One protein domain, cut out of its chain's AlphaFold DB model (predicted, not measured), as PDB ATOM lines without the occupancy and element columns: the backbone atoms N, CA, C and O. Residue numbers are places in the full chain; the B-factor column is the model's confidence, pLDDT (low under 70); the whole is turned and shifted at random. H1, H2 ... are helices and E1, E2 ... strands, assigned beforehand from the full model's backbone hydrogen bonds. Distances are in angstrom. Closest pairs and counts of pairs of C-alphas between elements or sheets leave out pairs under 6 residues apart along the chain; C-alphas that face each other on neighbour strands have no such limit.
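Overview. This is residues 3 to 97 and 202 to 210 of the 210 residues of the protein "PpiC domain-containing protein" of Sphingobacteriales bacterium (UniProt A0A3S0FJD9). A strongly twisted sheet of four strands curls round the short helix H3 on one face, while H2 and the last part of the long helix H1 cover the other face. Residues 3 to 20 of H1 stick out from this small body as a straight arm, which gives the domain much of its length. The printed part has 104 residues, with the named elements H1, H2, E1, H3, E2, E3 and E4 in chain order; the sheet's order is E1, E4, E3, E2, all antiparallel, and the class is mixed, helices and strands. The whole is loose, with a radius of gyration of the C-alphas of 17.0 A, and spans 63 by 32 by 19 A.

Arrangement. In the sheet, the inner strand E4, residues 202 to 209, is antiparallel to the inner strand E3, residues 87 to 97, with N 90 and O 206 2.9 A apart. The edge strand E1, residues 49 to 55, is antiparallel to E4, with N 52 and O 205 at 2.8 A. The edge strand E2, residues 78 to 82, forms a hairpin with E3, with N 79 and O 89 at 2.8 A. E3 bends by 55 degrees at residue 93. The sheet curls round H3, residues 65 to 72; their closest C-alphas in E4 and H3 are those of Ala 203 and Ala 70, 5.0 A apart. On the opposite face, H1, residues 3 to 34, lies over E3 and E2 at a height over the sheet of 10.1 A, and runs along the strands, at 15 degrees to E2 on the local plane. The closest C-alphas of H1 and E2 are those of Lys 29 and Thr 78, 5.6 A apart. H2, residues 38 to 44, is on the same face as H1 and lies over E4, at a height over the sheet of 9.9 A. H1 and H2 are close but not clearly touching, with the C-alphas of Leu 32 and Pro 38 closest at 5.5 A. H1 and H3 are apart. Every O i to N i+4 pair is within hydrogen-bond range in H2 and H3, and 27 of 28 are in H1.

Along the chain. E3 is 28.0 A from first to last C-alpha, E4 22.2 A, E1 19.3 A and E2 11.1 A. H1 is 47.9 A long, from C-alpha 3 at (-70.030, 21.785, 8.306) to C-alpha 34 at (-44.865, 54.618, -15.770). H3 measures 10.1 A and H2 9.9 A. E4 ends with C-alpha 209 at (-41.605, 45.247, 0.214).

Size, cuts and confidence. The C-alphas of Phe 3 and Asn 97 are the two farthest apart, at 63.7 A. Without residues 3 to 20, which stand free, the body of 86 residues spans 35 by 27 by 18 A. Residues 98 to 201 are not printed, and C-alphas 97 and 202 are 7.4 A apart across this cut. Of the links printed whole, E1 to H3 is short and the others are tight. The mean pLDDT of the printed part is 86.1, with residues 3 to 19 and 59 to 60 under 70.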
ATOM      1  N   PHE A   3     -71.500  21.702   8.383       45.06
ATOM      2  CA  PHE A   3     -70.030  21.785   8.306       45.06
ATOM      3  C   PHE A   3     -69.479  22.040   6.891       45.06
ATOM      4  O   PHE A   3     -68.427  22.655   6.751       45.06
ATOM      5  N   ILE A   4     -70.205  21.652   5.834       52.19
ATOM      6  CA  ILE A   4     -69.780  21.869   4.437       52.19
ATOM      7  C   ILE A   4     -69.901  23.356   4.050       52.19
ATOM      8  O   ILE A   4     -69.021  23.894   3.387       52.19
ATOM      9  N   ALA A   5     -70.935  24.056   4.531       51.94
ATOM     10  CA  ALA A   5     -71.154  25.473   4.223       51.94
ATOM     11  C   ALA A   5     -70.078  26.402   4.823       51.94
ATOM     12  O   ALA A   5     -69.696  27.382   4.186       51.94
ATOM     13  N   LEU A   6     -69.552  26.081   6.014       51.72
ATOM     14  CA  LEU A   6     -68.514  26.886   6.670       51.72
ATOM     15  C   LEU A   6     -67.151  26.750   5.967       51.72
ATOM     16  O   LEU A   6     -66.442  27.738   5.794       51.72
ATOM     17  N   PHE A   7     -66.814  25.538   5.513       50.44
ATOM     18  CA  PHE A   7     -65.586  25.272   4.756       50.44
ATOM     19  C   PHE A   7     -65.621  25.922   3.368       50.44
ATOM     20  O   PHE A   7     -64.639  26.524   2.939       50.44
ATOM     21  N   VAL A   8     -66.769  25.873   2.690       56.62
ATOM     22  CA  VAL A   8     -66.961  26.524   1.386       56.62
ATOM     23  C   VAL A   8     -66.889  28.051   1.514       56.62
ATOM     24  O   VAL A   8     -66.215  28.689   0.712       56.62
ATOM     25  N   ALA A   9     -67.481  28.652   2.552       56.09
ATOM     26  CA  ALA A   9     -67.384  30.096   2.788       56.09
ATOM     27  C   ALA A   9     -65.947  30.567   3.100       56.09
ATOM     28  O   ALA A   9     -65.526  31.612   2.596       56.09
ATOM     29  N   LEU A  10     -65.180  29.791   3.879       52.88
ATOM     30  CA  LEU A  10     -63.765  30.062   4.177       52.88
ATOM     31  C   LEU A  10     -62.881  29.960   2.918       52.88
ATOM     32  O   LEU A  10     -62.031  30.815   2.684       52.88
ATOM     33  N   ILE A  11     -63.115  28.956   2.067       57.41
ATOM     34  CA  ILE A  11     -62.400  28.787   0.791       57.41
ATOM     35  C   ILE A  11     -62.730  29.929  -0.186       57.41
ATOM     36  O   ILE A  11     -61.830  30.451  -0.848       57.41
ATOM     37  N   ILE A  12     -63.992  30.368  -0.254       56.34
ATOM     38  CA  ILE A  12     -64.424  31.473  -1.127       56.34
ATOM     39  C   ILE A  12     -63.820  32.811  -0.672       56.34
ATOM     40  O   ILE A  12     -63.306  33.565  -1.498       56.34
ATOM     41  N   THR A  13     -63.819  33.102   0.634       55.62
ATOM     42  CA  THR A  13     -63.235  34.347   1.174       55.62
ATOM     43  C   THR A  13     -61.712  34.391   1.053       55.62
ATOM     44  O   THR A  13     -61.157  35.435   0.707       55.62
ATOM     45  N   PHE A  14     -61.025  33.264   1.252       53.47
ATOM     46  CA  PHE A  14     -59.578  33.180   1.040       53.47
ATOM     47  C   PHE A  14     -59.205  33.380  -0.439       53.47
ATOM     48  O   PHE A  14     -58.270  34.118  -0.757       53.47
ATOM     49  N   SER A  15     -59.988  32.796  -1.352       59.25
ATOM     50  CA  SER A  15     -59.784  32.931  -2.801       59.25
ATOM     51  C   SER A  15     -60.023  34.364  -3.300       59.25
ATOM     52  O   SER A  15     -59.262  34.856  -4.131       59.25
ATOM     53  N   ALA A  16     -61.021  35.072  -2.761       57.38
ATOM     54  CA  ALA A  16     -61.295  36.469  -3.109       57.38
ATOM     55  C   ALA A  16     -60.181  37.433  -2.646       57.38
ATOM     56  O   ALA A  16     -59.745  38.285  -3.420       57.38
ATOM     57  N   ASN A  17     -59.660  37.261  -1.425       59.62
ATOM     58  CA  ASN A  17     -58.555  38.079  -0.904       59.62
ATOM     59  C   ASN A  17     -57.233  37.858  -1.667       59.62
ATOM     60  O   ASN A  17     -56.467  38.801  -1.878       59.62
ATOM     61  N   ALA A  18     -56.958  36.630  -2.118       60.97
ATOM     62  CA  ALA A  18     -55.781  36.332  -2.938       60.97
ATOM     63  C   ALA A  18     -55.870  36.953  -4.350       60.97
ATOM     64  O   ALA A  18     -54.871  37.457  -4.884       60.97
ATOM     65  N   GLN A  19     -57.073  36.963  -4.934       63.38
ATOM     66  CA  GLN A  19     -57.362  37.596  -6.223       63.38
ATOM     67  C   GLN A  19     -57.146  39.121  -6.157       63.38
ATOM     68  O   GLN A  19     -56.487  39.689  -7.034       63.38
ATOM     69  N   ASP A  20     -57.633  39.774  -5.096       72.31
ATOM     70  CA  ASP A  20     -57.502  41.224  -4.892       72.31
ATOM     71  C   ASP A  20     -56.035  41.653  -4.700       72.31
ATOM     72  O   ASP A  20     -55.548  42.593  -5.334       72.31
ATOM     73  N   ASN A  21     -55.262  40.882  -3.926       80.88
ATOM     74  CA  ASN A  21     -53.837  41.159  -3.739       80.88
ATOM     75  C   ASN A  21     -53.039  41.039  -5.055       80.88
ATOM     76  O   ASN A  21     -52.159  41.852  -5.346       80.88
ATOM     77  N   THR A  22     -53.385  40.068  -5.904       85.81
ATOM     78  CA  THR A  22     -52.760  39.898  -7.226       85.81
ATOM     79  C   THR A  22     -53.059  41.083  -8.149       85.81
ATOM     80  O   THR A  22     -52.153  41.599  -8.816       85.81
ATOM     81  N   ALA A  23     -54.310  41.556  -8.167       90.94
ATOM     82  CA  ALA A  23     -54.713  42.734  -8.932       90.94
ATOM     83  C   ALA A  23     -53.978  43.997  -8.451       90.94
ATOM     84  O   ALA A  23     -53.431  44.747  -9.267       90.94
ATOM     85  N   ARG A  24     -53.864  44.175  -7.130       91.44
ATOM     86  CA  ARG A  24     -53.131  45.286  -6.517       91.44
ATOM     87  C   ARG A  24     -51.648  45.288  -6.886       91.44
ATOM     88  O   ARG A  24     -51.124  46.325  -7.284       91.44
ATOM     89  N   ILE A  25     -50.965  44.144  -6.817       93.31
ATOM     90  CA  ILE A  25     -49.545  44.045  -7.203       93.31
ATOM     91  C   ILE A  25     -49.364  44.364  -8.692       93.31
ATOM     92  O   ILE A  25     -48.428  45.071  -9.068       93.31
ATOM     93  N   LYS A  26     -50.273  43.890  -9.555       95.06
ATOM     94  CA  LYS A  26     -50.253  44.213 -10.989       95.06
ATOM     95  C   LYS A  26     -50.382  45.720 -11.229       95.06
ATOM     96  O   LYS A  26     -49.635  46.262 -12.044       95.06
ATOM     97  N   GLN A  27     -51.275  46.392 -10.502       95.62
ATOM     98  CA  GLN A  27     -51.422  47.846 -10.550       95.62
ATOM     99  C   GLN A  27     -50.150  48.559 -10.070       95.62
ATOM    100  O   GLN A  27     -49.635  49.413 -10.786       95.62
ATOM    101  N   MET A  28     -49.590  48.162  -8.922       96.81
ATOM    102  CA  MET A  28     -48.347  48.741  -8.396       96.81
ATOM    103  C   MET A  28     -47.202  48.647  -9.411       96.81
ATOM    104  O   MET A  28     -46.502  49.627  -9.652       96.81
ATOM    105  N   LYS A  29     -47.031  47.492 -10.064       97.75
ATOM    106  CA  LYS A  29     -46.026  47.319 -11.126       97.75
ATOM    107  C   LYS A  29     -46.264  48.288 -12.285       97.75
ATOM    108  O   LYS A  29     -45.325  48.936 -12.731       97.75
ATOM    109  N   ALA A  30     -47.504  48.422 -12.752       97.88
ATOM    110  CA  ALA A  30     -47.835  49.329 -13.850       97.88
ATOM    111  C   ALA A  30     -47.607  50.810 -13.493       97.88
ATOM    112  O   ALA A  30     -47.156  51.576 -14.343       97.88
ATOM    113  N   GLU A  31     -47.901  51.216 -12.255       97.62
ATOM    114  CA  GLU A  31     -47.641  52.578 -11.773       97.62
ATOM    115  C   GLU A  31     -46.135  52.856 -11.644       97.62
ATOM    116  O   GLU A  31     -45.677  53.907 -12.086       97.62
ATOM    117  N   LEU A  32     -45.352  51.899 -11.126       97.75
ATOM    118  CA  LEU A  32     -43.886  52.000 -11.055       97.75
ATOM    119  C   LEU A  32     -43.254  52.159 -12.438       97.75
ATOM    120  O   LEU A  32     -42.444  53.058 -12.636       97.75
ATOM    121  N   GLU A  33     -43.652  51.320 -13.398       97.50
ATOM    122  CA  GLU A  33     -43.104  51.317 -14.763       97.50
ATOM    123  C   GLU A  33     -43.417  52.607 -15.542       97.50
ATOM    124  O   GLU A  33     -42.702  52.953 -16.480       97.50
ATOM    125  N   LYS A  34     -44.479  53.331 -15.164       97.12
ATOM    126  CA  LYS A  34     -44.865  54.618 -15.770       97.12
ATOM    127  C   LYS A  34     -44.340  55.833 -15.004       97.12
ATOM    128  O   LYS A  34     -44.415  56.951 -15.517       97.12
ATOM    129  N   SER A  35     -43.872  55.646 -13.772       95.88
ATOM    130  CA  SER A  35     -43.487  56.756 -12.906       95.88
ATOM    131  C   SER A  35     -42.149  57.356 -13.325       95.88
ATOM    132  O   SER A  35     -41.165  56.647 -13.518       95.88
ATOM    133  N   LYS A  36     -42.093  58.689 -13.384       94.50
ATOM    134  CA  LYS A  36     -40.833  59.439 -13.505       94.50
ATOM    135  C   LYS A  36     -40.072  59.518 -12.177       94.50
ATOM    136  O   LYS A  36     -38.868  59.740 -12.187       94.50
ATOM    137  N   ASP A  37     -40.770  59.321 -11.057       96.00
ATOM    138  CA  ASP A  37     -40.192  59.258  -9.712       96.00
ATOM    139  C   ASP A  37     -40.782  58.061  -8.937       96.00
ATOM    140  O   ASP A  37     -41.763  58.186  -8.188       96.00
ATOM    141  N   PRO A  38     -40.234  56.852  -9.151       96.44
ATOM    142  CA  PRO A  38     -40.659  55.655  -8.431       96.44
ATOM    143  C   PRO A  38     -40.469  55.764  -6.910       96.44
ATOM    144  O   PRO A  38     -41.243  55.185  -6.150       96.44
ATOM    145  N   VAL A  39     -39.481  56.533  -6.444       96.56
ATOM    146  CA  VAL A  39     -39.184  56.697  -5.014       96.56
ATOM    147  C   VAL A  39     -40.290  57.486  -4.319       96.56
ATOM    148  O   VAL A  39     -40.799  57.045  -3.283       96.56
ATOM    149  N   ALA A  40     -40.703  58.623  -4.883       97.06
ATOM    150  CA  ALA A  40     -41.815  59.405  -4.351       97.06
ATOM    151  C   ALA A  40     -43.128  58.609  -4.363       97.06
ATOM    152  O   ALA A  40     -43.881  58.641  -3.385       97.06
ATOM    153  N   LEU A  41     -43.375  57.838  -5.428       97.19
ATOM    154  CA  LEU A  41     -44.553  56.979  -5.544       97.19
ATOM    155  C   LEU A  41     -44.617  55.934  -4.416       97.19
ATOM    156  O   LEU A  41     -45.634  55.811  -3.736       97.19
ATOM    157  N   VAL A  42     -43.514  55.229  -4.152       96.88
ATOM    158  CA  VAL A  42     -43.466  54.203  -3.097       96.88
ATOM    159  C   VAL A  42     -43.591  54.813  -1.699       96.88
ATOM    160  O   VAL A  42     -44.278  54.250  -0.840       96.88
ATOM    161  N   LYS A  43     -43.010  56.000  -1.471       96.44
ATOM    162  CA  LYS A  43     -43.216  56.766  -0.229       96.44
ATOM    163  C   LYS A  43     -44.688  57.139  -0.034       96.44
ATOM    164  O   LYS A  43     -45.201  56.985   1.074       96.44
ATOM    165  N   LYS A  44     -45.395  57.554  -1.095       96.44
ATOM    166  CA  LYS A  44     -46.841  57.842  -1.055       96.44
ATOM    167  C   LYS A  44     -47.659  56.609  -0.662       96.44
ATOM    168  O   LYS A  44     -48.615  56.730   0.100       96.44
ATOM    169  N   TRP A  45     -47.262  55.422  -1.116       95.56
ATOM    170  CA  TRP A  45     -47.880  54.156  -0.704       95.56
ATOM    171  C   TRP A  45     -47.538  53.721   0.727       95.56
ATOM    172  O   TRP A  45     -48.061  52.706   1.184       95.56
ATOM    173  N   LYS A  46     -46.666  54.455   1.434       96.25
ATOM    174  CA  LYS A  46     -46.165  54.115   2.775       96.25
ATOM    175  C   LYS A  46     -45.510  52.725   2.830       96.25
ATOM    176  O   LYS A  46     -45.565  52.048   3.854       96.25
ATOM    177  N   LYS A  47     -44.895  52.284   1.726       95.19
ATOM    178  CA  LYS A  47     -44.176  51.004   1.640       95.19
ATOM    179  C   LYS A  47     -42.682  51.201   1.882       95.19
ATOM    180  O   LYS A  47     -42.110  52.237   1.545       95.19
ATOM    181  N   LYS A  48     -42.041  50.183   2.461       96.44
ATOM    182  CA  LYS A  48     -40.581  50.142   2.604       96.44
ATOM    183  C   LYS A  48     -39.953  49.793   1.257       96.44
ATOM    184  O   LYS A  48     -40.511  49.000   0.497       96.44
ATOM    185  N   PHE A  49     -38.775  50.345   0.987       96.50
ATOM    186  CA  PHE A  49     -37.973  49.968  -0.171       96.50
ATOM    187  C   PHE A  49     -36.477  50.019   0.134       96.50
ATOM    188  O   PHE A  49     -36.055  50.666   1.094       96.50
ATOM    189  N   LYS A  50     -35.687  49.333  -0.692       95.81
ATOM    190  CA  LYS A  50     -34.220  49.380  -0.704       95.81
ATOM    191  C   LYS A  50     -33.727  49.648  -2.122       95.81
ATOM    192  O   LYS A  50     -34.322  49.150  -3.076       95.81
ATOM    193  N   MET A  51     -32.662  50.435  -2.233       95.38
ATOM    194  CA  MET A  51     -31.943  50.667  -3.484       95.38
ATOM    195  C   MET A  51     -30.640  49.879  -3.427       95.38
ATOM    196  O   MET A  51     -29.781  50.188  -2.604       95.38
ATOM    197  N   ASP A  52     -30.503  48.885  -4.292       92.50
ATOM    198  CA  ASP A  52     -29.309  48.054  -4.378       92.50
ATOM    199  C   ASP A  52     -28.531  48.415  -5.639       92.50
ATOM    200  O   ASP A  52     -29.106  48.517  -6.724       92.50
ATOM    201  N   THR A  53     -27.216  48.568  -5.503       92.88
ATOM    202  CA  THR A  53     -26.303  48.575  -6.648       92.88
ATOM    203  C   THR A  53     -25.661  47.202  -6.726       92.88
ATOM    204  O   THR A  53     -24.937  46.811  -5.814       92.88
ATOM    205  N   ILE A  54     -25.959  46.459  -7.787       91.06
ATOM    206  CA  ILE A  54     -25.459  45.100  -7.985       91.06
ATOM    207  C   ILE A  54     -24.374  45.132  -9.055       91.06
ATOM    208  O   ILE A  54     -24.642  45.531 -10.192       91.06
ATOM    209  N   SER A  55     -23.168  44.702  -8.682       88.31
ATOM    210  CA  SER A  55     -22.066  44.452  -9.611       88.31
ATOM    211  C   SER A  55     -22.292  43.125 -10.327       88.31
ATOM    212  O   SER A  55     -22.439  42.083  -9.692       88.31
ATOM    213  N   VAL A  56     -22.310  43.150 -11.653       86.06
ATOM    214  CA  VAL A  56     -22.411  41.949 -12.481       86.06
ATOM    215  C   VAL A  56     -21.006  41.389 -12.672       86.06
ATOM    216  O   VAL A  56     -20.173  42.012 -13.324       86.06
ATOM    217  N   ILE A  57     -20.751  40.213 -12.100       75.25
ATOM    218  CA  ILE A  57     -19.431  39.566 -12.140       75.25
ATOM    219  C   ILE A  57     -19.348  38.546 -13.284       75.25
ATOM    220  O   ILE A  57     -18.331  38.469 -13.961       75.25
ATOM    221  N   SER A  58     -20.416  37.784 -13.549       70.88
ATOM    222  CA  SER A  58     -20.405  36.755 -14.594       70.88
ATOM    223  C   SER A  58     -21.761  36.620 -15.300       70.88
ATOM    224  O   SER A  58     -22.775  36.370 -14.639       70.88
ATOM    225  N   PRO A  59     -21.801  36.722 -16.641       68.25
ATOM    226  CA  PRO A  59     -22.951  36.294 -17.425       68.25
ATOM    227  C   PRO A  59     -23.224  34.799 -17.199       68.25
ATOM    228  O   PRO A  59     -22.422  33.950 -17.574       68.25
ATOM    229  N   GLY A  60     -24.363  34.459 -16.593       67.12
ATOM    230  CA  GLY A  60     -24.818  33.066 -16.463       67.12
ATOM    231  C   GLY A  60     -24.492  32.351 -15.147       67.12
ATOM    232  O   GLY A  60     -24.974  31.237 -14.955       67.12
ATOM    233  N   LYS A  61     -23.763  32.974 -14.211       74.69
ATOM    234  CA  LYS A  61     -23.624  32.484 -12.827       74.69
ATOM    235  C   LYS A  61     -24.205  33.517 -11.861       74.69
ATOM    236  O   LYS A  61     -23.531  34.468 -11.483       74.69
ATOM    237  N   TYR A  62     -25.471  33.338 -11.492       82.25
ATOM    238  CA  TYR A  62     -26.203  34.251 -10.609       82.25
ATOM    239  C   TYR A  62     -26.339  33.634  -9.215       82.25
ATOM    240  O   TYR A  62     -26.810  32.502  -9.104       82.25
ATOM    241  N   MET A  63     -25.969  34.361  -8.157       80.31
ATOM    242  CA  MET A  63     -26.093  33.877  -6.772       80.31
ATOM    243  C   MET A  63     -27.500  34.113  -6.202       80.31
ATOM    244  O   MET A  63     -27.854  33.565  -5.161       80.31
ATOM    245  N   GLY A  64     -28.330  34.898  -6.895       86.12
ATOM    246  CA  GLY A  64     -29.732  35.092  -6.548       86.12
ATOM    247  C   GLY A  64     -30.524  35.886  -7.587       86.12
ATOM    248  O   GLY A  64     -30.028  36.259  -8.652       86.12
ATOM    249  N   ILE A  65     -31.786  36.172  -7.250       87.88
ATOM    250  CA  ILE A  65     -32.711  36.952  -8.091       87.88
ATOM    251  C   ILE A  65     -32.151  38.339  -8.418       87.88
ATOM    252  O   ILE A  65     -32.309  38.797  -9.545       87.88
ATOM    253  N   GLY A  66     -31.485  38.989  -7.458       88.38
ATOM    254  CA  GLY A  66     -30.852  40.292  -7.668       88.38
ATOM    255  C   GLY A  66     -29.848  40.254  -8.819       88.38
ATOM    256  O   GLY A  66     -29.986  41.025  -9.763       88.38
ATOM    257  N   ASP A  67     -28.910  39.310  -8.787       88.38
ATOM    258  CA  ASP A  67     -27.864  39.162  -9.809       88.38
ATOM    259  C   ASP A  67     -28.449  38.795 -11.174       88.38
ATOM    260  O   ASP A  67     -28.079  39.369 -12.200       88.38
ATOM    261  N   SER A  68     -29.422  37.878 -11.187       91.19
ATOM    262  CA  SER A  68     -30.114  37.481 -12.414       91.19
ATOM    263  C   SER A  68     -30.833  38.669 -13.054       91.19
ATOM    264  O   SER A  68     -30.678  38.924 -14.249       91.19
ATOM    265  N   LEU A  69     -31.573  39.454 -12.267       93.88
ATOM    266  CA  LEU A  69     -32.267  40.648 -12.747       93.88
ATOM    267  C   LEU A  69     -31.306  41.780 -13.125       93.88
ATOM    268  O   LEU A  69     -31.559  42.493 -14.101       93.88
ATOM    269  N   ALA A  70     -30.195  41.932 -12.406       93.38
ATOM    270  CA  ALA A  70     -29.155  42.898 -12.730       93.38
ATOM    271  C   ALA A  70     -28.607  42.668 -14.142       93.38
ATOM    272  O   ALA A  70     -28.433  43.626 -14.894       93.38
ATOM    273  N   TYR A  71     -28.442  41.411 -14.562       92.56
ATOM    274  CA  TYR A  71     -27.991  41.098 -15.917       92.56
ATOM    275  C   TYR A  71     -29.132  41.024 -16.943       92.56
ATOM    276  O   TYR A  71     -29.090  41.709 -17.964       92.56
ATOM    277  N   THR A  72     -30.205  40.284 -16.661       92.62
ATOM    278  CA  THR A  72     -31.266  39.957 -17.642       92.62
ATOM    279  C   THR A  72     -32.432  40.949 -17.675       92.62
ATOM    280  O   THR A  72     -33.136  41.060 -18.680       92.62
ATOM    281  N   GLY A  73     -32.650  41.695 -16.590       94.81
ATOM    282  CA  GLY A  73     -33.797  42.587 -16.436       94.81
ATOM    283  C   GLY A  73     -33.778  43.777 -17.400       94.81
ATOM    284  O   GLY A  73     -32.725  44.310 -17.746       94.81
ATOM    285  N   LYS A  74     -34.950  44.239 -17.830       96.88
ATOM    286  CA  LYS A  74     -35.078  45.440 -18.665       96.88
ATOM    287  C   LYS A  74     -35.180  46.675 -17.778       96.88
ATOM    288  O   LYS A  74     -35.988  46.688 -16.854       96.88
ATOM    289  N   VAL A  75     -34.384  47.705 -18.070       96.94
ATOM    290  CA  VAL A  75     -34.473  49.007 -17.385       96.94
ATOM    291  C   VAL A  75     -35.902  49.547 -17.486       96.94
ATOM    292  O   VAL A  75     -36.536  49.439 -18.534       96.94
ATOM    293  N   GLY A  76     -36.421  50.070 -16.378       97.12
ATOM    294  CA  GLY A  76     -37.790  50.560 -16.234       97.12
ATOM    295  C   GLY A  76     -38.839  49.476 -15.977       97.12
ATOM    296  O   GLY A  76     -39.978  49.819 -15.685       97.12
ATOM    297  N   LYS A  77     -38.499  48.180 -16.057       98.12
ATOM    298  CA  LYS A  77     -39.449  47.074 -15.844       98.12
ATOM    299  C   LYS A  77     -39.485  46.627 -14.381       98.12
ATOM    300  O   LYS A  77     -38.440  46.552 -13.733       98.12
ATOM    301  N   THR A  78     -40.672  46.258 -13.886       97.94
ATOM    302  CA  THR A  78     -40.845  45.688 -12.541       97.94
ATOM    303  C   THR A  78     -41.092  44.176 -12.595       97.94
ATOM    304  O   THR A  78     -42.001  43.690 -13.273       97.94
ATOM    305  N   TYR A  79     -40.304  43.420 -11.834       96.94
ATOM    306  CA  TYR A  79     -40.339  41.960 -11.728       96.94
ATOM    307  C   TYR A  79     -40.885  41.506 -10.366       96.94
ATOM    308  O   TYR A  79     -40.926  42.282  -9.411       96.94
ATOM    309  N   GLY A  80     -41.326  40.251 -10.285       93.88
ATOM    310  CA  GLY A  80     -42.009  39.691  -9.116       93.88
ATOM    311  C   GLY A  80     -43.546  39.677  -9.246       93.88
ATOM    312  O   GLY A  80     -44.076  39.965 -10.331       93.88
ATOM    313  N   PRO A  81     -44.276  39.358  -8.164       93.88
ATOM    314  CA  PRO A  81     -43.769  39.259  -6.794       93.88
ATOM    315  C   PRO A  81     -42.812  38.079  -6.605       93.88
ATOM    316  O   PRO A  81     -42.987  37.034  -7.221       93.88
ATOM    317  N   PHE A  82     -41.791  38.264  -5.774       92.69
ATOM    318  CA  PHE A  82     -40.883  37.218  -5.315       92.69
ATOM    319  C   PHE A  82     -41.348  36.785  -3.919       92.69
ATOM    320  O   PHE A  82     -41.132  37.537  -2.964       92.69
ATOM    321  N   PRO A  83     -42.034  35.632  -3.790       81.69
ATOM    322  CA  PRO A  83     -42.766  35.291  -2.569       81.69
ATOM    323  C   PRO A  83     -41.872  35.094  -1.346       81.69
ATOM    324  O   PRO A  83     -42.260  35.503  -0.258       81.69
ATOM    325  N   SER A  84     -40.670  34.537  -1.531       84.56
ATOM    326  CA  SER A  84     -39.725  34.255  -0.441       84.56
ATOM    327  C   SER A  84     -39.404  35.491   0.403       84.56
ATOM    328  O   SER A  84     -39.353  35.391   1.622       84.56
ATOM    329  N   ASP A  85     -39.276  36.653  -0.242       81.62
ATOM    330  CA  ASP A  85     -38.972  37.924   0.424       81.62
ATOM    331  C   ASP A  85     -40.180  38.877   0.469       81.62
ATOM    332  O   ASP A  85     -40.079  39.984   0.995       81.62
ATOM    333  N   SER A  86     -41.320  38.478  -0.112       91.38
ATOM    334  CA  SER A  86     -42.500  39.332  -0.317       91.38
ATOM    335  C   SER A  86     -42.151  40.683  -0.958       91.38
ATOM    336  O   SER A  86     -42.523  41.742  -0.459       91.38
ATOM    337  N   ILE A  87     -41.421  40.662  -2.080       94.62
ATOM    338  CA  ILE A  87     -40.980  41.883  -2.780       94.62
ATOM    339  C   ILE A  87     -41.395  41.928  -4.251       94.62
ATOM    340  O   ILE A  87     -41.553  40.902  -4.910       94.62
ATOM    341  N   ILE A  88     -41.467  43.138  -4.801       96.81
ATOM    342  CA  ILE A  88     -41.325  43.404  -6.243       96.81
ATOM    343  C   ILE A  88     -40.049  44.207  -6.489       96.81
ATOM    344  O   ILE A  88     -39.579  44.924  -5.606       96.81
ATOM    345  N   VAL A  89     -39.477  44.085  -7.684       97.56
ATOM    346  CA  VAL A  89     -38.167  44.667  -8.003       97.56
ATOM    347  C   VAL A  89     -38.236  45.459  -9.301       97.56
ATOM    348  O   VAL A  89     -38.427  44.876 -10.366       97.56
ATOM    349  N   LEU A  90     -38.071  46.777  -9.217       97.94
ATOM    350  CA  LEU A  90     -37.946  47.663 -10.375       97.94
ATOM    351  C   LEU A  90     -36.472  47.774 -10.776       97.94
ATOM    352  O   LEU A  90     -35.619  48.080  -9.943       97.94
ATOM    353  N   ILE A  91     -36.171  47.564 -12.057       98.00
ATOM    354  CA  ILE A  91     -34.833  47.820 -12.604       98.00
ATOM    355  C   ILE A  91     -34.724  49.314 -12.901       98.00
ATOM    356  O   ILE A  91     -35.326  49.800 -13.853       98.00
ATOM    357  N   GLY A  92     -33.976  50.050 -12.085       96.25
ATOM    358  CA  GLY A  92     -33.856  51.503 -12.202       96.25
ATOM    359  C   GLY A  92     -32.929  51.931 -13.335       96.25
ATOM    360  O   GLY A  92     -33.320  52.715 -14.192       96.25
ATOM    361  N   ALA A  93     -31.705  51.401 -13.359       95.81
ATOM    362  CA  ALA A  93     -30.699  51.745 -14.362       95.81
ATOM    363  C   ALA A  93     -29.689  50.612 -14.550       95.81
ATOM    364  O   ALA A  93     -29.539  49.752 -13.681       95.81
ATOM    365  N   LYS A  94     -28.971  50.640 -15.676       95.44
ATOM    366  CA  LYS A  94     -27.814  49.783 -15.940       95.44
ATOM    367  C   LYS A  94     -26.655  50.618 -16.456       95.44
ATOM    368  O   LYS A  94     -26.869  51.550 -17.228       95.44
ATOM    369  N   ALA A  95     -25.448  50.252 -16.050       93.62
ATOM    370  CA  ALA A  95     -24.217  50.848 -16.535       93.62
ATOM    371  C   ALA A  95     -23.303  49.762 -17.108       93.62
ATOM    372  O   ALA A  95     -23.195  48.656 -16.569       93.62
ATOM    373  N   TYR A  96     -22.650  50.095 -18.218       92.31
ATOM    374  CA  TYR A  96     -21.643  49.235 -18.823       92.31
ATOM    375  C   TYR A  96     -20.313  49.373 -18.086       92.31
ATOM    376  O   TYR A  96     -19.970  50.459 -17.622       92.31
ATOM    377  N   ASN A  97     -19.552  48.287 -18.038       92.19
ATOM    378  CA  ASN A  97     -18.162  48.273 -17.606       92.19
ATOM    379  C   ASN A  97     -17.314  47.540 -18.658       92.19
ATOM    380  O   ASN A  97     -17.842  46.885 -19.563       92.19
ATOM    381  N   PHE A 202     -22.941  47.001 -13.957       92.50
ATOM    382  CA  PHE A 202     -23.731  47.387 -12.791       92.50
ATOM    383  C   PHE A 202     -25.205  47.550 -13.135       92.50
ATOM    384  O   PHE A 202     -25.559  48.007 -14.228       92.50
ATOM    385  N   ALA A 203     -26.063  47.257 -12.163       95.12
ATOM    386  CA  ALA A 203     -27.475  47.595 -12.210       95.12
ATOM    387  C   ALA A 203     -27.943  48.197 -10.883       95.12
ATOM    388  O   ALA A 203     -27.536  47.754  -9.810       95.12
ATOM    389  N   ILE A 204     -28.827  49.188 -10.971       96.38
ATOM    390  CA  ILE A 204     -29.535  49.753  -9.824       96.38
ATOM    391  C   ILE A 204     -30.911  49.106  -9.765       96.38
ATOM    392  O   ILE A 204     -31.694  49.215 -10.712       96.38
ATOM    393  N   LEU A 205     -31.206  48.430  -8.661       96.88
ATOM    394  CA  LEU A 205     -32.475  47.760  -8.418       96.88
ATOM    395  C   LEU A 205     -33.180  48.448  -7.251       96.88
ATOM    396  O   LEU A 205     -32.572  48.720  -6.219       96.88
ATOM    397  N   MET A 206     -34.477  48.695  -7.397       97.38
ATOM    398  CA  MET A 206     -35.336  49.136  -6.305       97.38
ATOM    399  C   MET A 206     -36.186  47.951  -5.857       97.38
ATOM    400  O   MET A 206     -37.061  47.507  -6.600       97.38
ATOM    401  N   ARG A 207     -35.940  47.432  -4.653       96.50
ATOM    402  CA  ARG A 207     -36.775  46.396  -4.028       96.50
ATOM    403  C   ARG A 207     -37.860  47.064  -3.203       96.50
ATOM    404  O   ARG A 207     -37.540  47.815  -2.288       96.50
ATOM    405  N   ILE A 208     -39.121  46.779  -3.499       96.81
ATOM    406  CA  ILE A 208     -40.280  47.272  -2.753       96.81
ATOM    407  C   ILE A 208     -40.881  46.101  -1.982       96.81
ATOM    408  O   ILE A 208     -41.218  45.085  -2.587       96.81
ATOM    409  N   PHE A 209     -41.024  46.260  -0.667       95.00
ATOM    410  CA  PHE A 209     -41.605  45.247   0.214       95.00
ATOM    411  C   PHE A 209     -43.133  45.352   0.187       95.00
ATOM    412  O   PHE A 209     -43.679  46.445   0.379       95.00
ATOM    413  N   LEU A 210     -43.795  44.233  -0.114       91.38
ATOM    414  CA  LEU A 210     -45.248  44.102  -0.228       91.38
ATOM    415  C   LEU A 210     -45.929  43.969   1.131       91.38
ATOM    416  O   LEU A 210     -45.294  43.528   2.106       91.38
TER     417      LEU A 210